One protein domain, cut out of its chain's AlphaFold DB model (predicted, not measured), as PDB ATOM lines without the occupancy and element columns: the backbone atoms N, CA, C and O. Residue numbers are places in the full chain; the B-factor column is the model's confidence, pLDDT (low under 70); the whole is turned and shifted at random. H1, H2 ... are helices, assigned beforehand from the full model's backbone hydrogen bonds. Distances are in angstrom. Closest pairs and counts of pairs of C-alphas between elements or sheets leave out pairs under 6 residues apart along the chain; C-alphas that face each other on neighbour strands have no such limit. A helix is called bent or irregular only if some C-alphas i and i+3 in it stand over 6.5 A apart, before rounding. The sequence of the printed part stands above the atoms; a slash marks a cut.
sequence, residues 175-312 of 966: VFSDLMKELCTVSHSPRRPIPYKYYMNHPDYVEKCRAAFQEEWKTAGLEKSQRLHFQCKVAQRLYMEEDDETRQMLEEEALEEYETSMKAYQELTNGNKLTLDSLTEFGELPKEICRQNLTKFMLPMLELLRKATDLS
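What this domain is: This is residues 175 to 312 of the 966 residues of an uncharacterized protein of Dendrothele bispora (strain CBS 962.96) (UniProt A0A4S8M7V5). An open, flat U: the long helix H5 is the base, a cluster of H2, H3 and H4 stands at its first end, and the bent helix H6 rises from near its last end as the other arm. Short H1 lies beside H6 near its bend, and residues 184 to 194 cross the gap from H1 to H2; H3 and H4 stay apart from H6. The printed part has 138 residues with six named helices, H1 to H6 in order along the chain, and no named strand; the class is all helix. The whole is loose, with a radius of gyration of the C-alphas of 20.3 A and spans of 54 by 39 by 19 A.

Where its parts are: H5, residues 244 to 270, is 37.9 A long, from C-alpha 244 at (30.738, 28.861, -48.638) to C-alpha 270 at (-6.538, 35.496, -46.435). H2 is residues 195 to 201, 10.1 A; H3 is residues 206 to 219, 20.5 A; H4 is residues 224 to 241, 25.9 A, and irregular, with C-alphas 225 and 228 7.6 A apart. H6, residues 284 to 309, was assigned as one helix by its hydrogen bonds but is bent, with C-alphas 292 and 295 6.6 A apart; its arms are H6a, residues 284 to 292, 12.3 A, and H6b, residues 295 to 309, 20.8 A. H1, residues 175 to 183, 12.6 A, begins at C-alpha 175 (-17.466, 42.609, -29.971).

How they stand to each other: H5 touches H2 with residues 250 to 254 alone, about perpendicular at 82 degrees; their closest C-alphas, of Pro 195 and Glu 251, are 5.9 A apart. With residues 261 to 268 alone H5 touches H6a, about perpendicular at 79 degrees, closest at the C-alphas of Ala 264 and Pro 286, 5.4 A. H2 touches H4 at a steep tilt of 64 degrees, opposite ways, closest at the C-alphas of Tyr 196 and Gln 236, 5.0 A. H3 touches H4 at a steep tilt of 57 degrees, opposite ways, closest at the C-alphas of Cys 209 and Ala 235, 5.7 A. H1 is close to H6b but not clearly touching; the closest C-alphas, of Leu 183 and Phe 297, are 6.3 A apart. Every O i to N i+4 pair is within hydrogen-bond range in H1 and H6a; the counts are 2 of 3 in H2, 8 of 10 in H3, 12 of 14 in H4, 22 of 23 in H5 and 9 of 11 in H6b.

The domain as a whole: The two C-alphas farthest apart, of Asp 244 and Thr 309, are 60.6 A apart. The printed part has no cut; the links H1 to H2 and H5 to H6 are long. Mean pLDDT of the printed part is 88.3; residues 175 to 179, 186 to 187 and 271 to 279 are under 70.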
ATOM      1  N   VAL A 175     -18.607  41.880 -30.559       62.62
ATOM      2  CA  VAL A 175     -17.466  42.609 -29.971       62.62
ATOM      3  C   VAL A 175     -16.191  41.767 -30.128       62.62
ATOM      4  O   VAL A 175     -15.165  42.274 -30.557       62.62
ATOM      5  N   PHE A 176     -16.327  40.448 -29.942       65.19
ATOM      6  CA  PHE A 176     -15.313  39.418 -30.164       65.19
ATOM      7  C   PHE A 176     -14.910  39.172 -31.634       65.19
ATOM      8  O   PHE A 176     -13.875  38.570 -31.871       65.19
ATOM      9  N   SER A 177     -15.678  39.614 -32.632       66.69
ATOM     10  CA  SER A 177     -15.363  39.409 -34.058       66.69
ATOM     11  C   SER A 177     -14.284  40.376 -34.543       66.69
ATOM     12  O   SER A 177     -13.360  39.962 -35.239       66.69
ATOM     13  N   ASP A 178     -14.392  41.655 -34.178       67.69
ATOM     14  CA  ASP A 178     -13.321  42.623 -34.430       67.69
ATOM     15  C   ASP A 178     -12.126  42.357 -33.493       67.69
ATOM     16  O   ASP A 178     -10.986  42.447 -33.937       67.69
ATOM     17  N   LEU A 179     -12.383  41.889 -32.259       67.50
ATOM     18  CA  LEU A 179     -11.376  41.407 -31.297       67.50
ATOM     19  C   LEU A 179     -10.521  40.266 -31.903       67.50
ATOM     20  O   LEU A 179      -9.310  40.395 -32.037       67.50
ATOM     21  N   MET A 180     -11.143  39.167 -32.350       70.69
ATOM     22  CA  MET A 180     -10.434  38.037 -32.971       70.69
ATOM     23  C   MET A 180      -9.730  38.437 -34.268       70.69
ATOM     24  O   MET A 180      -8.643  37.943 -34.561       70.69
ATOM     25  N   LYS A 181     -10.311  39.363 -35.039       72.69
ATOM     26  CA  LYS A 181      -9.642  39.910 -36.217       72.69
ATOM     27  C   LYS A 181      -8.373  40.673 -35.839       72.69
ATOM     28  O   LYS A 181      -7.383  40.533 -36.544       72.69
ATOM     29  N   GLU A 182      -8.384  41.468 -34.773       72.69
ATOM     30  CA  GLU A 182      -7.214  42.209 -34.291       72.69
ATOM     31  C   GLU A 182      -6.146  41.268 -33.701       72.69
ATOM     32  O   GLU A 182      -4.977  41.409 -34.055       72.69
ATOM     33  N   LEU A 183      -6.533  40.224 -32.956       76.12
ATOM     34  CA  LEU A 183      -5.634  39.138 -32.519       76.12
ATOM     35  C   LEU A 183      -4.919  38.457 -33.708       76.12
ATOM     36  O   LEU A 183      -3.721  38.186 -33.649       76.12
ATOM     37  N   CYS A 184      -5.646  38.200 -34.800       76.75
ATOM     38  CA  CYS A 184      -5.098  37.644 -36.042       76.75
ATOM     39  C   CYS A 184      -4.525  38.708 -36.999       76.75
ATOM     40  O   CYS A 184      -4.007  38.359 -38.061       76.75
ATOM     41  N   THR A 185      -4.576  40.001 -36.652       75.62
ATOM     42  CA  THR A 185      -3.934  41.075 -37.424       75.62
ATOM     43  C   THR A 185      -2.467  41.130 -37.025       75.62
ATOM     44  O   THR A 185      -2.025  41.977 -36.250       75.62
ATOM     45  N   VAL A 186      -1.699  40.191 -37.576       69.31
ATOM     46  CA  VAL A 186      -0.240  40.177 -37.467       69.31
ATOM     47  C   VAL A 186       0.276  41.512 -38.009       69.31
ATOM     48  O   VAL A 186       0.170  41.789 -39.201       69.31
ATOM     49  N   SER A 187       0.767  42.371 -37.109       64.62
ATOM     50  CA  SER A 187       1.026  43.800 -37.383       64.62
ATOM     51  C   SER A 187       1.912  44.083 -38.602       64.62
ATOM     52  O   SER A 187       1.813  45.151 -39.205       64.62
ATOM     53  N   HIS A 188       2.764  43.125 -38.960       78.31
ATOM     54  CA  HIS A 188       3.676  43.171 -40.086       78.31
ATOM     55  C   HIS A 188       3.702  41.798 -40.762       78.31
ATOM     56  O   HIS A 188       3.593  40.772 -40.090       78.31
ATOM     57  N   SER A 189       3.910  41.784 -42.079       83.94
ATOM     58  CA  SER A 189       4.359  40.575 -42.775       83.94
ATOM     59  C   SER A 189       5.683  40.101 -42.162       83.94
ATOM     60  O   SER A 189       6.516  40.965 -41.850       83.94
ATOM     61  N   PRO A 190       5.924  38.782 -42.036       87.94
ATOM     62  CA  PRO A 190       7.267  38.256 -41.830       87.94
ATOM     63  C   PRO A 190       8.250  38.913 -42.806       87.94
ATOM     64  O   PRO A 190       7.909  39.184 -43.963       87.94
ATOM     65  N   ARG A 191       9.459  39.210 -42.329       91.12
ATOM     66  CA  ARG A 191      10.579  39.689 -43.153       91.12
ATOM     67  C   ARG A 191      11.560  38.527 -43.297       91.12
ATOM     68  O   ARG A 191      11.760  37.815 -42.316       91.12
ATOM     69  N   ARG A 192      12.186  38.344 -44.467       92.31
ATOM     70  CA  ARG A 192      13.269  37.352 -44.602       92.31
ATOM     71  C   ARG A 192      14.385  37.749 -43.624       92.31
ATOM     72  O   ARG A 192      14.778  38.922 -43.651       92.31
ATOM     73  N   PRO A 193      14.853  36.852 -42.741       90.94
ATOM     74  CA  PRO A 193      15.938  37.183 -41.833       90.94
ATOM     75  C   PRO A 193      17.209  37.481 -42.638       90.94
ATOM     76  O   PRO A 193      17.434  36.936 -43.718       90.94
ATOM     77  N   ILE A 194      18.034  38.392 -42.125       94.44
ATOM     78  CA  ILE A 194      19.340  38.684 -42.724       94.44
ATOM     79  C   ILE A 194      20.272  37.520 -42.340       94.44
ATOM     80  O   ILE A 194      20.281  37.185 -41.154       94.44
ATOM     81  N   PRO A 195      21.063  36.921 -43.252       96.19
ATOM     82  CA  PRO A 195      21.746  35.647 -42.994       96.19
ATOM     83  C   PRO A 195      22.587  35.607 -41.710       96.19
ATOM     84  O   PRO A 195      22.420  34.708 -40.892       96.19
ATOM     85  N   TYR A 196      23.380  36.646 -41.423       96.62
ATOM     86  CA  TYR A 196      24.150  36.702 -40.173       96.62
ATOM     87  C   TYR A 196      23.289  36.838 -38.899       96.62
ATOM     88  O   TYR A 196      23.739  36.471 -37.816       96.62
ATOM     89  N   LYS A 197      22.057  37.363 -38.996       96.19
ATOM     90  CA  LYS A 197      21.091  37.406 -37.879       96.19
ATOM     91  C   LYS A 197      20.367  36.072 -37.702       96.19
ATOM     92  O   LYS A 197      19.977  35.759 -36.585       96.19
ATOM     93  N   TYR A 198      20.215  35.299 -38.778       96.75
ATOM     94  CA  TYR A 198      19.772  33.910 -38.701       96.75
ATOM     95  C   TYR A 198      20.842  33.053 -38.010       96.75
ATOM     96  O   TYR A 198      20.586  32.489 -36.953       96.75
ATOM     97  N   TYR A 199      22.081  33.104 -38.506       97.38
ATOM     98  CA  TYR A 199      23.269  32.478 -37.913       97.38
ATOM     99  C   TYR A 199      23.457  32.795 -36.416       97.38
ATOM    100  O   TYR A 199      23.690  31.891 -35.619       97.38
ATOM    101  N   MET A 200      23.270  34.059 -36.006       97.00
ATOM    102  CA  MET A 200      23.327  34.485 -34.595       97.00
ATOM    103  C   MET A 200      22.344  33.736 -33.676       97.00
ATOM    104  O   MET A 200      22.607  33.600 -32.479       97.00
ATOM    105  N   ASN A 201      21.223  33.275 -34.232       95.38
ATOM    106  CA  ASN A 201      20.127  32.618 -33.527       95.38
ATOM    107  C   ASN A 201      20.045  31.105 -33.814       95.38
ATOM    108  O   ASN A 201      19.259  30.415 -33.165       95.38
ATOM    109  N   HIS A 202      20.830  30.592 -34.766       96.69
ATOM    110  CA  HIS A 202      20.779  29.203 -35.216       96.69
ATOM    111  C   HIS A 202      21.261  28.240 -34.111       96.69
ATOM    112  O   HIS A 202      22.302  28.518 -33.504       96.69
ATOM    113  N   PRO A 203      20.581  27.102 -33.851       95.19
ATOM    114  CA  PRO A 203      20.890  26.220 -32.719       95.19
ATOM    115  C   PRO A 203      22.356  25.778 -32.615       95.19
ATOM    116  O   PRO A 203      22.909  25.763 -31.516       95.19
ATOM    117  N   ASP A 204      23.006  25.488 -33.745       97.12
ATOM    118  CA  ASP A 204      24.397  25.012 -33.763       97.12
ATOM    119  C   ASP A 204      25.446  26.136 -33.646       97.12
ATOM    120  O   ASP A 204      26.584  25.892 -33.238       97.12
ATOM    121  N   TYR A 205      25.078  27.387 -33.960       97.25
ATOM    122  CA  TYR A 205      26.010  28.526 -34.038       97.25
ATOM    123  C   TYR A 205      25.778  29.597 -32.960       97.25
ATOM    124  O   TYR A 205      26.663  30.423 -32.716       97.25
ATOM    125  N   VAL A 206      24.643  29.568 -32.254       96.19
ATOM    126  CA  VAL A 206      24.293  30.543 -31.207       96.19
ATOM    127  C   VAL A 206      25.320  30.585 -30.070       96.19
ATOM    128  O   VAL A 206      25.688  31.671 -29.623       96.19
ATOM    129  N   GLU A 207      25.866  29.440 -29.642       96.62
ATOM    130  CA  GLU A 207      26.911  29.410 -28.606       96.62
ATOM    131  C   GLU A 207      28.276  29.884 -29.135       96.62
ATOM    132  O   GLU A 207      29.004  30.554 -28.403       96.62
ATOM    133  N   LYS A 208      28.606  29.634 -30.414       97.50
ATOM    134  CA  LYS A 208      29.806  30.188 -31.076       97.50
ATOM    135  C   LYS A 208      29.729  31.718 -31.129       97.50
ATOM    136  O   LYS A 208      30.668  32.398 -30.712       97.50
ATOM    137  N   CYS A 209      28.577  32.256 -31.537       97.50
ATOM    138  CA  CYS A 209      28.298  33.692 -31.522       97.50
ATOM    139  C   CYS A 209      28.362  34.277 -30.108       97.50
ATOM    140  O   CYS A 209      29.013  35.300 -29.894       97.50
ATOM    141  N   ARG A 210      27.716  33.629 -29.128       96.44
ATOM    142  CA  ARG A 210      27.680  34.088 -27.732       96.44
ATOM    143  C   ARG A 210      29.066  34.073 -27.088       96.44
ATOM    144  O   ARG A 210      29.389  35.023 -26.379       96.44
ATOM    145  N   ALA A 211      29.879  33.044 -27.328       97.62
ATOM    146  CA  ALA A 211      31.223  32.929 -26.769       97.62
ATOM    147  C   ALA A 211      32.147  34.049 -27.273       97.62
ATOM    148  O   ALA A 211      32.686  34.796 -26.457       97.62
ATOM    149  N   ALA A 212      32.249  34.224 -28.596       97.81
ATOM    150  CA  ALA A 212      33.047  35.287 -29.210       97.81
ATOM    151  C   ALA A 212      32.580  36.679 -28.751       97.81
ATOM    152  O   ALA A 212      33.369  37.483 -28.256       97.81
ATOM    153  N   PHE A 213      31.264  36.921 -28.774       97.75
ATOM    154  CA  PHE A 213      30.681  38.162 -28.271       97.75
ATOM    155  C   PHE A 213      31.023  38.409 -26.794       97.75
ATOM    156  O   PHE A 213      31.387  39.526 -26.435       97.75
ATOM    157  N   GLN A 214      30.963  37.395 -25.926       97.25
ATOM    158  CA  GLN A 214      31.350  37.540 -24.521       97.25
ATOM    159  C   GLN A 214      32.855  37.741 -24.313       97.25
ATOM    160  O   GLN A 214      33.240  38.211 -23.242       97.25
ATOM    161  N   GLU A 215      33.716  37.370 -25.256       97.75
ATOM    162  CA  GLU A 215      35.150  37.665 -25.210       97.75
ATOM    163  C   GLU A 215      35.416  39.106 -25.664       97.75
ATOM    164  O   GLU A 215      35.903  39.922 -24.879       97.75
ATOM    165  N   GLU A 216      34.978  39.455 -26.874       97.69
ATOM    166  CA  GLU A 216      35.177  40.770 -27.492       97.69
ATOM    167  C   GLU A 216      34.458  41.902 -26.732       97.69
ATOM    168  O   GLU A 216      34.992  43.003 -26.600       97.69
ATOM    169  N   TRP A 217      33.285  41.651 -26.140       97.44
ATOM    170  CA  TRP A 217      32.567  42.664 -25.351       97.44
ATOM    171  C   TRP A 217      33.328  43.100 -24.086       97.44
ATOM    172  O   TRP A 217      33.152  44.226 -23.618       97.44
ATOM    173  N   LYS A 218      34.198  42.244 -23.530       96.94
ATOM    174  CA  LYS A 218      35.022  42.588 -22.355       96.94
ATOM    175  C   LYS A 218      36.155  43.555 -22.702       96.94
ATOM    176  O   LYS A 218      36.590  44.296 -21.825       96.94
ATOM    177  N   THR A 219      36.636  43.542 -23.945       97.44
ATOM    178  CA  THR A 219      37.763  44.365 -24.410       97.44
ATOM    179  C   THR A 219      37.316  45.607 -25.183       97.44
ATOM    180  O   THR A 219      38.021  46.612 -25.155       97.44
ATOM    181  N   ALA A 220      36.138  45.583 -25.815       96.88
ATOM    182  CA  ALA A 220      35.649  46.664 -26.674       96.88
ATOM    183  C   ALA A 220      35.352  47.995 -25.948       96.88
ATOM    184  O   ALA A 220      35.342  49.044 -26.587       96.88
ATOM    185  N   GLY A 221      35.084  47.976 -24.635       96.19
ATOM    186  CA  GLY A 221      34.881  49.190 -23.823       96.19
ATOM    187  C   GLY A 221      33.635  50.028 -24.160       96.19
ATOM    188  O   GLY A 221      33.521  51.161 -23.697       96.19
ATOM    189  N   LEU A 222      32.715  49.493 -24.967       97.06
ATOM    190  CA  LEU A 222      31.539  50.201 -25.480       97.06
ATOM    191  C   LEU A 222      30.425  50.362 -24.431       97.06
ATOM    192  O   LEU A 222      30.312  49.597 -23.469       97.06
ATOM    193  N   GLU A 223      29.549  51.348 -24.639       94.94
ATOM    194  CA  GLU A 223      28.383  51.553 -23.774       94.94
ATOM    195  C   GLU A 223      27.340  50.437 -23.970       94.94
ATOM    196  O   GLU A 223      27.100  49.976 -25.084       94.94
ATOM    197  N   LYS A 224      26.640  50.045 -22.895       93.38
ATOM    198  CA  LYS A 224      25.554  49.042 -22.918       93.38
ATOM    199  C   LYS A 224      24.460  49.307 -23.966       93.38
ATOM    200  O   LYS A 224      23.828  48.354 -24.408       93.38
ATOM    201  N   SER A 225      24.251  50.560 -24.373       91.75
ATOM    202  CA  SER A 225      23.366  50.961 -25.478       91.75
ATOM    203  C   SER A 225      23.764  50.318 -26.818       91.75
ATOM    204  O   SER A 225      22.911  49.889 -27.588       91.75
ATOM    205  N   GLN A 226      25.067  50.174 -27.068       95.00
ATOM    206  CA  GLN A 226      25.646  49.650 -28.307       95.00
ATOM    207  C   GLN A 226      25.767  48.116 -28.315       95.00
ATOM    208  O   GLN A 226      26.175  47.540 -29.325       95.00
ATOM    209  N   ARG A 227      25.393  47.441 -27.216       93.94
ATOM    210  CA  ARG A 227      25.582  45.995 -26.997       93.94
ATOM    211  C   ARG A 227      25.021  45.134 -28.131       93.94
ATOM    212  O   ARG A 227      25.744  44.305 -28.675       93.94
ATOM    213  N   LEU A 228      23.770  45.374 -28.526       94.31
ATOM    214  CA  LEU A 228      23.096  44.622 -29.592       94.31
ATOM    215  C   LEU A 228      23.722  44.876 -30.975       94.31
ATOM    216  O   LEU A 228      23.881  43.950 -31.768       94.31
ATOM    217  N   HIS A 229      24.120  46.118 -31.262       94.62
ATOM    218  CA  HIS A 229      24.782  46.468 -32.520       94.62
ATOM    219  C   HIS A 229      26.179  45.827 -32.617       94.62
ATOM    220  O   HIS A 229      26.565  45.337 -33.678       94.62
ATOM    221  N   PHE A 230      26.913  45.758 -31.502       97.19
ATOM    222  CA  PHE A 230      28.185  45.042 -31.430       97.19
ATOM    223  C   PHE A 230      28.000  43.525 -31.582       97.19
ATOM    224  O   PHE A 230      28.706  42.911 -32.375       97.19
ATOM    225  N   GLN A 231      27.001  42.927 -30.923       96.44
ATOM    226  CA  GLN A 231      26.656  41.510 -31.093       96.44
ATOM    227  C   GLN A 231      26.322  41.173 -32.557       96.44
ATOM    228  O   GLN A 231      26.836  40.193 -33.092       96.44
ATOM    229  N   CYS A 232      25.548  42.028 -33.237       96.56
ATOM    230  CA  CYS A 232      25.271  41.888 -34.670       96.56
ATOM    231  C   CYS A 232      26.550  41.941 -35.522       96.56
ATOM    232  O   CYS A 232      26.668  41.172 -36.469       96.56
ATOM    233  N   LYS A 233      27.517  42.807 -35.185       97.38
ATOM    234  CA  LYS A 233      28.818  42.892 -35.872       97.38
ATOM    235  C   LYS A 233      29.698  41.662 -35.642       97.38
ATOM    236  O   LYS A 233      30.307  41.188 -36.596       97.38
ATOM    237  N   VAL A 234      29.735  41.120 -34.422       97.94
ATOM    238  CA  VAL A 234      30.455  39.869 -34.118       97.94
ATOM    239  C   VAL A 234      29.848  38.704 -34.903       97.94
ATOM    240  O   VAL A 234      30.574  37.999 -35.598       97.94
ATOM    241  N   ALA A 235      28.519  38.554 -34.888       97.69
ATOM    242  CA  ALA A 235      27.829  37.533 -35.676       97.69
ATOM    243  C   ALA A 235      28.018  37.723 -37.192       97.69
ATOM    244  O   ALA A 235      28.212  36.746 -37.906       97.69
ATOM    245  N   GLN A 236      28.025  38.965 -37.692       97.88
ATOM    246  CA  GLN A 236      28.313  39.268 -39.098       97.88
ATOM    247  C   GLN A 236      29.746  38.904 -39.497       97.88
ATOM    248  O   GLN A 236      29.944  38.387 -40.593       97.88
ATOM    249  N   ARG A 237      30.735  39.154 -38.630       98.12
ATOM    250  CA  ARG A 237      32.125  38.758 -38.878       98.12
ATOM    251  C   ARG A 237      32.264  37.235 -38.878       98.12
ATOM    252  O   ARG A 237      32.753  36.698 -39.862       98.12
ATOM    253  N   LEU A 238      31.769  36.555 -37.843       98.25
ATOM    254  CA  LEU A 238      31.795  35.091 -37.755       98.25
ATOM    255  C   LEU A 238      31.088  34.428 -38.947       98.25
ATOM    256  O   LEU A 238      31.655  33.532 -39.555       98.25
ATOM    257  N   TYR A 239      29.909  34.919 -39.344       98.19
ATOM    258  CA  TYR A 239      29.200  34.438 -40.536       98.19
ATOM    259  C   TYR A 239      30.025  34.592 -41.824       98.19
ATOM    260  O   TYR A 239      29.871  33.799 -42.738       98.19
ATOM    261  N   MET A 240      30.901  35.597 -41.918       97.62
ATOM    262  CA  MET A 240      31.806  35.791 -43.061       97.62
ATOM    263  C   MET A 240      33.123  35.000 -42.947       97.62
ATOM    264  O   MET A 240      33.873  34.960 -43.919       97.62
ATOM    265  N   GLU A 241      33.400  34.402 -41.785       98.06
ATOM    266  CA  GLU A 241      34.528  33.495 -41.529       98.06
ATOM    267  C   GLU A 241      34.152  32.013 -41.733       98.06
ATOM    268  O   GLU A 241      35.054  31.186 -41.873       98.06
ATOM    269  N   GLU A 242      32.855  31.673 -41.782       98.38
ATOM    270  CA  GLU A 242      32.386  30.341 -42.195       98.38
ATOM    271  C   GLU A 242      32.604  30.095 -43.699       98.38
ATOM    272  O   GLU A 242      32.672  31.022 -44.512       98.38
ATOM    273  N   ASP A 243      32.676  28.819 -44.074       98.19
ATOM    274  CA  ASP A 243      32.845  28.369 -45.453       98.19
ATOM    275  C   ASP A 243      31.598  28.594 -46.335       98.19
ATOM    276  O   ASP A 243      30.474  28.757 -45.858       98.19
ATOM    277  N   ASP A 244      31.797  28.593 -47.656       97.50
ATOM    278  CA  ASP A 244      30.738  28.861 -48.638       97.50
ATOM    279  C   ASP A 244      29.576  27.852 -48.582       97.50
ATOM    280  O   ASP A 244      28.436  28.238 -48.844       97.50
ATOM    281  N   GLU A 245      29.830  26.592 -48.208       97.81
ATOM    282  CA  GLU A 245      28.805  25.540 -48.139       97.81
ATOM    283  C   GLU A 245      27.908  25.749 -46.906       97.81
ATOM    284  O   GLU A 245      26.682  25.794 -47.035       97.81
ATOM    285  N   THR A 246      28.507  26.003 -45.736       97.31
ATOM    286  CA  THR A 246      27.811  26.405 -44.501       97.31
ATOM    287  C   THR A 246      26.976  27.671 -44.711       97.31
ATOM    288  O   THR A 246      25.819  27.733 -44.288       97.31
ATOM    289  N   ARG A 247      27.527  28.688 -45.389       97.75
ATOM    290  CA  ARG A 247      26.801  29.940 -45.665       97.75
ATOM    291  C   ARG A 247      25.614  29.720 -46.601       97.75
ATOM    292  O   ARG A 247      24.529  30.217 -46.312       97.75
ATOM    293  N   GLN A 248      25.781  28.942 -47.674       97.38
ATOM    294  CA  GLN A 248      24.671  28.619 -48.575       97.38
ATOM    295  C   GLN A 248      23.570  27.823 -47.855       97.38
ATOM    296  O   GLN A 248      22.401  28.191 -47.966       97.38
ATOM    297  N   MET A 249      23.935  26.800 -47.074       97.44
ATOM    298  CA  MET A 249      23.001  26.006 -46.263       97.44
ATOM    299  C   MET A 249      22.140  26.898 -45.355       97.44
ATOM    300  O   MET A 249      20.915  26.797 -45.368       97.44
ATOM    301  N   LEU A 250      22.769  27.830 -44.632       97.31
ATOM    302  CA  LEU A 250      22.076  28.780 -43.760       97.31
ATOM    303  C   LEU A 250      21.184  29.768 -44.528       97.31
ATOM    304  O   LEU A 250      20.147  30.171 -44.010       97.31
ATOM    305  N   GLU A 251      21.548  30.181 -45.748       95.94
ATOM    306  CA  GLU A 251      20.702  31.062 -46.572       95.94
ATOM    307  C   GLU A 251      19.494  30.351 -47.193       95.94
ATOM    308  O   GLU A 251      18.470  31.008 -47.437       95.94
ATOM    309  N   GLU A 252      19.602  29.041 -47.427       97.12
ATOM    310  CA  GLU A 252      18.517  28.163 -47.866       97.12
ATOM    311  C   GLU A 252      17.562  27.847 -46.700       97.12
ATOM    312  O   GLU A 252      16.365  28.104 -46.818       97.12
ATOM    313  N   GLU A 253      18.065  27.446 -45.529       96.56
ATOM    314  CA  GLU A 253      17.242  27.204 -44.330       96.56
ATOM    315  C   GLU A 253      16.501  28.478 -43.867       96.56
ATOM    316  O   GLU A 253      15.286  28.475 -43.642       96.56
ATOM    317  N   ALA A 254      17.196  29.623 -43.860       95.50
ATOM    318  CA  ALA A 254      16.616  30.946 -43.608       95.50
ATOM    319  C   ALA A 254      15.562  31.377 -44.647       95.50
ATOM    320  O   ALA A 254      14.767  32.291 -44.391       95.50
ATOM    321  N   LEU A 255      15.573  30.785 -45.848       94.50
ATOM    322  CA  LEU A 255      14.535  30.982 -46.858       94.50
ATOM    323  C   LEU A 255      13.343  30.051 -46.601       94.50
ATOM    324  O   LEU A 255      12.212  30.528 -46.663       94.50
ATOM    325  N   GLU A 256      13.569  28.783 -46.252       96.00
ATOM    326  CA  GLU A 256      12.500  27.821 -45.946       96.00
ATOM    327  C   GLU A 256      11.683  28.212 -44.702       96.00
ATOM    328  O   GLU A 256      10.446  28.179 -44.746       96.00
ATOM    329  N   GLU A 257      12.322  28.671 -43.615       92.19
ATOM    330  CA  GLU A 257      11.600  29.181 -42.436       92.19
ATOM    331  C   GLU A 257      10.800  30.449 -42.785       92.19
ATOM    332  O   GLU A 257       9.647  30.616 -42.365       92.19
ATOM    333  N   TYR A 258      11.373  31.336 -43.609       93.94
ATOM    334  CA  TYR A 258      10.690  32.540 -44.080       93.94
ATOM    335  C   TYR A 258       9.481  32.210 -44.962       93.94
ATOM    336  O   TYR A 258       8.413  32.780 -44.746       93.94
ATOM    337  N   GLU A 259       9.598  31.291 -45.924       93.56
ATOM    338  CA  GLU A 259       8.475  30.878 -46.774       93.56
ATOM    339  C   GLU A 259       7.382  30.170 -45.962       93.56
ATOM    340  O   GLU A 259       6.194  30.457 -46.140       93.56
ATOM    341  N   THR A 260       7.768  29.336 -44.995       90.50
ATOM    342  CA  THR A 260       6.850  28.668 -44.058       90.50
ATOM    343  C   THR A 260       6.103  29.684 -43.182       90.50
ATOM    344  O   THR A 260       4.873  29.641 -43.075       90.50
ATOM    345  N   SER A 261       6.814  30.674 -42.637       87.62
ATOM    346  CA  SER A 261       6.239  31.784 -41.864       87.62
ATOM    347  C   SER A 261       5.337  32.682 -42.714       87.62
ATOM    348  O   SER A 261       4.246  33.071 -42.287       87.62
ATOM    349  N   MET A 262       5.745  32.983 -43.949       90.44
ATOM    350  CA  MET A 262       4.951  33.740 -44.916       90.44
ATOM    351  C   MET A 262       3.679  33.002 -45.321       90.44
ATOM    352  O   MET A 262       2.647  33.647 -45.507       90.44
ATOM    353  N   LYS A 263       3.718  31.671 -45.431       89.31
ATOM    354  CA  LYS A 263       2.540  30.841 -45.689       89.31
ATOM    355  C   LYS A 263       1.560  30.897 -44.514       89.31
ATOM    356  O   LYS A 263       0.392  31.208 -44.736       89.31
ATOM    357  N   ALA A 264       2.026  30.725 -43.276       84.25
ATOM    358  CA  ALA A 264       1.187  30.865 -42.079       84.25
ATOM    359  C   ALA A 264       0.570  32.276 -41.949       84.25
ATOM    360  O   ALA A 264      -0.618  32.424 -41.652       84.25
ATOM    361  N   TYR A 265       1.339  33.328 -42.251       85.75
ATOM    362  CA  TYR A 265       0.832  34.702 -42.328       85.75
ATOM    363  C   TYR A 265      -0.208  34.887 -43.450       85.75
ATOM    364  O   TYR A 265      -1.213  35.576 -43.259       85.75
ATOM    365  N   GLN A 266      -0.017  34.262 -44.616       85.75
ATOM    366  CA  GLN A 266      -1.002  34.273 -45.703       85.75
ATOM    367  C   GLN A 266      -2.280  33.512 -45.330       85.75
ATOM    368  O   GLN A 266      -3.366  33.969 -45.674       85.75
ATOM    369  N   GLU A 267      -2.194  32.399 -44.605       84.50
ATOM    370  CA  GLU A 267      -3.361  31.662 -44.100       84.50
ATOM    371  C   GLU A 267      -4.173  32.523 -43.112       84.50
ATOM    372  O   GLU A 267      -5.384  32.681 -43.288       84.50
ATOM    373  N   LEU A 268      -3.504  33.189 -42.161       80.31
ATOM    374  CA  LEU A 268      -4.134  34.141 -41.234       80.31
ATOM    375  C   LEU A 268      -4.774  35.346 -41.953       80.31
ATOM    376  O   LEU A 268      -5.896  35.739 -41.630       80.31
ATOM    377  N   THR A 269      -4.094  35.942 -42.940       80.31
ATOM    378  CA  THR A 269      -4.552  37.187 -43.592       80.31
ATOM    379  C   THR A 269      -5.544  36.985 -44.740       80.31
ATOM    380  O   THR A 269      -6.389  37.855 -44.974       80.31
ATOM    381  N   ASN A 270      -5.522  35.839 -45.431       77.50
ATOM    382  CA  ASN A 270      -6.538  35.496 -46.435       77.50
ATOM    383  C   ASN A 270      -7.892  35.125 -45.803       77.50
ATOM    384  O   ASN A 270      -8.923  35.189 -46.485       77.50
ATOM    385  N   GLY A 271      -7.910  34.806 -44.502       60.00
ATOM    386  CA  GLY A 271      -9.074  34.466 -43.679       60.00
ATOM    387  C   GLY A 271     -10.115  35.584 -43.506       60.00
ATOM    388  O   GLY A 271     -10.459  35.968 -42.393       60.00
ATOM    389  N   ASN A 272     -10.727  36.058 -44.600       55.25
ATOM    390  CA  ASN A 272     -11.848  37.020 -44.596       55.25
ATOM    391  C   ASN A 272     -13.124  36.510 -43.884       55.25
ATOM    392  O   ASN A 272     -14.120  37.233 -43.792       55.25
ATOM    393  N   LYS A 273     -13.095  35.268 -43.395       59.34
ATOM    394  CA  LYS A 273     -13.995  34.692 -42.400       59.34
ATOM    395  C   LYS A 273     -13.202  33.727 -41.504       59.34
ATOM    396  O   LYS A 273     -13.289  32.522 -41.706       59.34
ATOM    397  N   LEU A 274     -12.464  34.231 -40.513       60.78
ATOM    398  CA  LEU A 274     -12.182  33.400 -39.341       60.78
ATOM    399  C   LEU A 274     -13.519  33.115 -38.641       60.78
ATOM    400  O   LEU A 274     -14.124  34.005 -38.044       60.78
ATOM    401  N   THR A 275     -13.996  31.882 -38.759       64.62
ATOM    402  CA  THR A 275     -15.059  31.322 -37.919       64.62
ATOM    403  C   THR A 275     -14.423  30.645 -36.712       64.62
ATOM    404  O   THR A 275     -13.303  30.156 -36.816       64.62
ATOM    405  N   LEU A 276     -15.117  30.580 -35.571       62.66
ATOM    406  CA  LEU A 276     -14.588  29.877 -34.392       62.66
ATOM    407  C   LEU A 276     -14.244  28.415 -34.731       62.66
ATOM    408  O   LEU A 276     -13.196  27.912 -34.338       62.66
ATOM    409  N   ASP A 277     -15.078  27.799 -35.568       69.62
ATOM    410  CA  ASP A 277     -14.949  26.421 -36.043       69.62
ATOM    411  C   ASP A 277     -13.728  26.188 -36.953       69.62
ATOM    412  O   ASP A 277     -13.320  25.048 -37.125       69.62
ATOM    413  N   SER A 278     -13.117  27.246 -37.509       69.00
ATOM    414  CA  SER A 278     -11.879  27.144 -38.302       69.00
ATOM    415  C   SER A 278     -10.611  27.428 -37.483       69.00
ATOM    416  O   SER A 278      -9.516  27.391 -38.036       69.00
ATOM    417  N   LEU A 279     -10.712  27.720 -36.173       68.00
ATOM    418  CA  LEU A 279      -9.520  27.836 -35.313       68.00
ATOM    419  C   LEU A 279      -8.921  26.478 -34.929       68.00
ATOM    420  O   LEU A 279      -7.720  26.389 -34.663       68.00
ATOM    421  N   THR A 280      -9.728  25.417 -34.913       74.69
ATOM    422  CA  THR A 280      -9.256  24.040 -34.711       74.69
ATOM    423  C   THR A 280      -8.366  23.597 -35.875       74.69
ATOM    424  O   THR A 280      -7.282  23.066 -35.627       74.69
ATOM    425  N   GLU A 281      -8.782  23.909 -37.109       79.19
ATOM    426  CA  GLU A 281      -8.121  23.567 -38.378       79.19
ATOM    427  C   GLU A 281      -6.764  24.258 -38.609       79.19
ATOM    428  O   GLU A 281      -5.988  23.800 -39.448       79.19
ATOM    429  N   PHE A 282      -6.436  25.336 -37.884       76.62
ATOM    430  CA  PHE A 282      -5.137  25.994 -38.043       76.62
ATOM    431  C   PHE A 282      -3.966  25.065 -37.696       76.62
ATOM    432  O   PHE A 282      -3.976  24.380 -36.670       76.62
ATOM    433  N   GLY A 283      -2.905  25.120 -38.502       82.81
ATOM    434  CA  GLY A 283      -1.612  24.543 -38.139       82.81
ATOM    435  C   GLY A 283      -1.024  25.186 -36.877       82.81
ATOM    436  O   GLY A 283      -1.480  26.234 -36.409       82.81
ATOM    437  N   GLU A 284       0.020  24.571 -36.327       85.94
ATOM    438  CA  GLU A 284       0.611  25.042 -35.071       85.94
ATOM    439  C   GLU A 284       1.313  26.406 -35.209       85.94
ATOM    440  O   GLU A 284       1.300  27.191 -34.266       85.94
ATOM    441  N   LEU A 285       1.837  26.744 -36.394       81.94
ATOM    442  CA  LEU A 285       2.512  28.025 -36.633       81.94
ATOM    443  C   LEU A 285       1.544  29.236 -36.655       81.94
ATOM    444  O   LEU A 285       1.817  30.213 -35.959       81.94
ATOM    445  N   PRO A 286       0.370  29.200 -37.325       81.50
ATOM    446  CA  PRO A 286      -0.680  30.198 -37.099       81.50
ATOM    447  C   PRO A 286      -1.118  30.327 -35.629       81.50
ATOM    448  O   PRO A 286      -1.360  31.440 -35.162       81.50
ATOM    449  N   LYS A 287      -1.186  29.213 -34.882       87.00
ATOM    450  CA  LYS A 287      -1.524  29.216 -33.445       87.00
ATOM    451  C   LYS A 287      -0.434  29.900 -32.609       87.00
ATOM    452  O   LYS A 287      -0.768  30.745 -31.782       87.00
ATOM    453  N   GLU A 288       0.840  29.622 -32.875       86.62
ATOM    454  CA  GLU A 288       2.004  30.300 -32.282       86.62
ATOM    455  C   GLU A 288       1.975  31.816 -32.538       86.62
ATOM    456  O   GLU A 288       2.041  32.612 -31.603       86.62
ATOM    457  N   ILE A 289       1.745  32.239 -33.784       82.44
ATOM    458  CA  ILE A 289       1.626  33.663 -34.137       82.44
ATOM    459  C   ILE A 289       0.470  34.340 -33.367       82.44
ATOM    460  O   ILE A 289       0.584  35.501 -32.959       82.44
ATOM    461  N   CYS A 290      -0.638  33.637 -33.113       84.50
ATOM    462  CA  CYS A 290      -1.712  34.142 -32.253       84.50
ATOM    463  C   CYS A 290      -1.299  34.233 -30.771       84.50
ATOM    464  O   CYS A 290      -1.661  35.214 -30.118       84.50
ATOM    465  N   ARG A 291      -0.513  33.282 -30.244       88.81
ATOM    466  CA  ARG A 291       0.027  33.327 -28.869       88.81
ATOM    467  C   ARG A 291       0.986  34.507 -28.679       88.81
ATOM    468  O   ARG A 291       0.784  35.313 -27.772       88.81
ATOM    469  N   GLN A 292       1.918  34.728 -29.605       84.56
ATOM    470  CA  GLN A 292       2.844  35.873 -29.574       84.56
ATOM    471  C   GLN A 292       2.145  37.244 -29.663       84.56
ATOM    472  O   GLN A 292       2.639  38.247 -29.134       84.56
ATOM    473  N   ASN A 293       0.989  37.326 -30.330       84.88
ATOM    474  CA  ASN A 293       0.199  38.559 -30.398       84.88
ATOM    475  C   ASN A 293      -0.782  38.724 -29.219       84.88
ATOM    476  O   ASN A 293      -1.187  39.854 -28.939       84.88
ATOM    477  N   LEU A 294      -1.087  37.660 -28.461       89.19
ATOM    478  CA  LEU A 294      -1.994  37.690 -27.307       89.19
ATOM    479  C   LEU A 294      -1.587  38.740 -26.260       89.19
ATOM    480  O   LEU A 294      -2.441  39.476 -25.773       89.19
ATOM    481  N   THR A 295      -0.295  38.881 -25.950       87.81
ATOM    482  CA  THR A 295       0.200  39.887 -24.987       87.81
ATOM    483  C   THR A 295      -0.045  41.318 -25.462       87.81
ATOM    484  O   THR A 295      -0.569  42.143 -24.712       87.81
ATOM    485  N   LYS A 296       0.285  41.607 -26.730       84.25
ATOM    486  CA  LYS A 296       0.104  42.928 -27.368       84.25
ATOM    487  C   LYS A 296      -1.367  43.351 -27.378       84.25
ATOM    488  O   LYS A 296      -1.673  44.538 -27.377       84.25
ATOM    489  N   PHE A 297      -2.251  42.359 -27.384       85.31
ATOM    490  CA  PHE A 297      -3.686  42.493 -27.539       85.31
ATOM    491  C   PHE A 297      -4.455  42.569 -26.211       85.31
ATOM    492  O   PHE A 297      -5.271  43.469 -25.997       85.31
ATOM    493  N   MET A 298      -4.161  41.660 -25.279       90.56
ATOM    494  CA  MET A 298      -4.842  41.599 -23.986       90.56
ATOM    495  C   MET A 298      -4.425  42.752 -23.072       90.56
ATOM    496  O   MET A 298      -5.261  43.241 -22.315       90.56
ATOM    497  N   LEU A 299      -3.186  43.255 -23.167       90.31
ATOM    498  CA  LEU A 299      -2.719  44.375 -22.341       90.31
ATOM    499  C   LEU A 299      -3.584  45.651 -22.518       90.31
ATOM    500  O   LEU A 299      -4.094  46.140 -21.508       90.31
ATOM    501  N   PRO A 300      -3.854  46.164 -23.741       86.50
ATOM    502  CA  PRO A 300      -4.829  47.237 -23.964       86.50
ATOM    503  C   PRO A 300      -6.224  46.974 -23.383       86.50
ATOM    504  O   PRO A 300      -6.833  47.890 -22.822       86.50
ATOM    505  N   MET A 301      -6.735  45.741 -23.486       87.94
ATOM    506  CA  MET A 301      -8.068  45.389 -22.985       87.94
ATOM    507  C   MET A 301      -8.119  45.367 -21.451       87.94
ATOM    508  O   MET A 301      -9.030  45.949 -20.861       87.94
ATOM    509  N   LEU A 302      -7.129  44.758 -20.794       94.44
ATOM    510  CA  LEU A 302      -7.013  44.743 -19.333       94.44
ATOM    511  C   LEU A 302      -6.779  46.164 -18.783       94.44
ATOM    512  O   LEU A 302      -7.366  46.542 -17.771       94.44
ATOM    513  N   GLU A 303      -6.016  47.003 -19.491       90.56
ATOM    514  CA  GLU A 303      -5.855  48.428 -19.176       90.56
ATOM    515  C   GLU A 303      -7.151  49.240 -19.330       90.56
ATOM    516  O   GLU A 303      -7.367  50.197 -18.582       90.56
ATOM    517  N   LEU A 304      -8.017  48.891 -20.287       85.81
ATOM    518  CA  LEU A 304      -9.337  49.503 -20.436       85.81
ATOM    519  C   LEU A 304     -10.281  49.062 -19.310       85.81
ATOM    520  O   LEU A 304     -10.958  49.909 -18.724       85.81
ATOM    521  N   LEU A 305     -10.284  47.772 -18.961       91.12
ATOM    522  CA  LEU A 305     -11.050  47.236 -17.832       91.12
ATOM    523  C   LEU A 305     -10.613  47.876 -16.508       91.12
ATOM    524  O   LEU A 305     -11.473  48.309 -15.739       91.12
ATOM    525  N   ARG A 306      -9.302  48.048 -16.280       94.44
ATOM    526  CA  ARG A 306      -8.767  48.805 -15.137       94.44
ATOM    527  C   ARG A 306      -9.324  50.224 -15.093       94.44
ATOM    528  O   ARG A 306      -9.901  50.621 -14.087       94.44
ATOM    529  N   LYS A 307      -9.233  50.975 -16.195       87.50
ATOM    530  CA  LYS A 307      -9.736  52.364 -16.283       87.50
ATOM    531  C   LYS A 307     -11.261  52.487 -16.158       87.50
ATOM    532  O   LYS A 307     -11.751  53.579 -15.889       87.50
ATOM    533  N   ALA A 308     -12.003  51.401 -16.371       88.00
ATOM    534  CA  ALA A 308     -13.458  51.358 -16.241       88.00
ATOM    535  C   ALA A 308     -13.952  50.899 -14.854       88.00
ATOM    536  O   ALA A 308     -15.122  51.109 -14.541       88.00
ATOM    537  N   THR A 309     -13.098  50.262 -14.041       96.38
ATOM    538  CA  THR A 309     -13.500  49.598 -12.782       96.38
ATOM    539  C   THR A 309     -12.639  49.946 -11.563       96.38
ATOM    540  O   THR A 309     -12.999  49.564 -10.453       96.38
ATOM    541  N   ASP A 310     -11.507  50.632 -11.755       92.38
ATOM    542  CA  ASP A 310     -10.415  50.826 -10.783       92.38
ATOM    543  C   ASP A 310      -9.808  49.517 -10.212       92.38
ATOM    544  O   ASP A 310      -8.972  49.556  -9.307       92.38
ATOM    545  N   LEU A 311     -10.159  48.346 -10.765       96.44
ATOM    546  CA  LEU A 311      -9.573  47.052 -10.401       96.44
ATOM    547  C   LEU A 311      -8.247  46.815 -11.137       96.44
ATOM    548  O   LEU A 311      -8.095  47.176 -12.303       96.44
ATOM    549  N   SER A 312      -7.292  46.163 -10.472       96.00
ATOM    550  CA  SER A 312      -6.100  45.618 -11.140       96.00
ATOM    551  C   SER A 312      -6.384  44.201 -11.628       96.00
ATOM    552  O   SER A 312      -7.024  43.423 -10.921       96.00
TER     553      SER A 312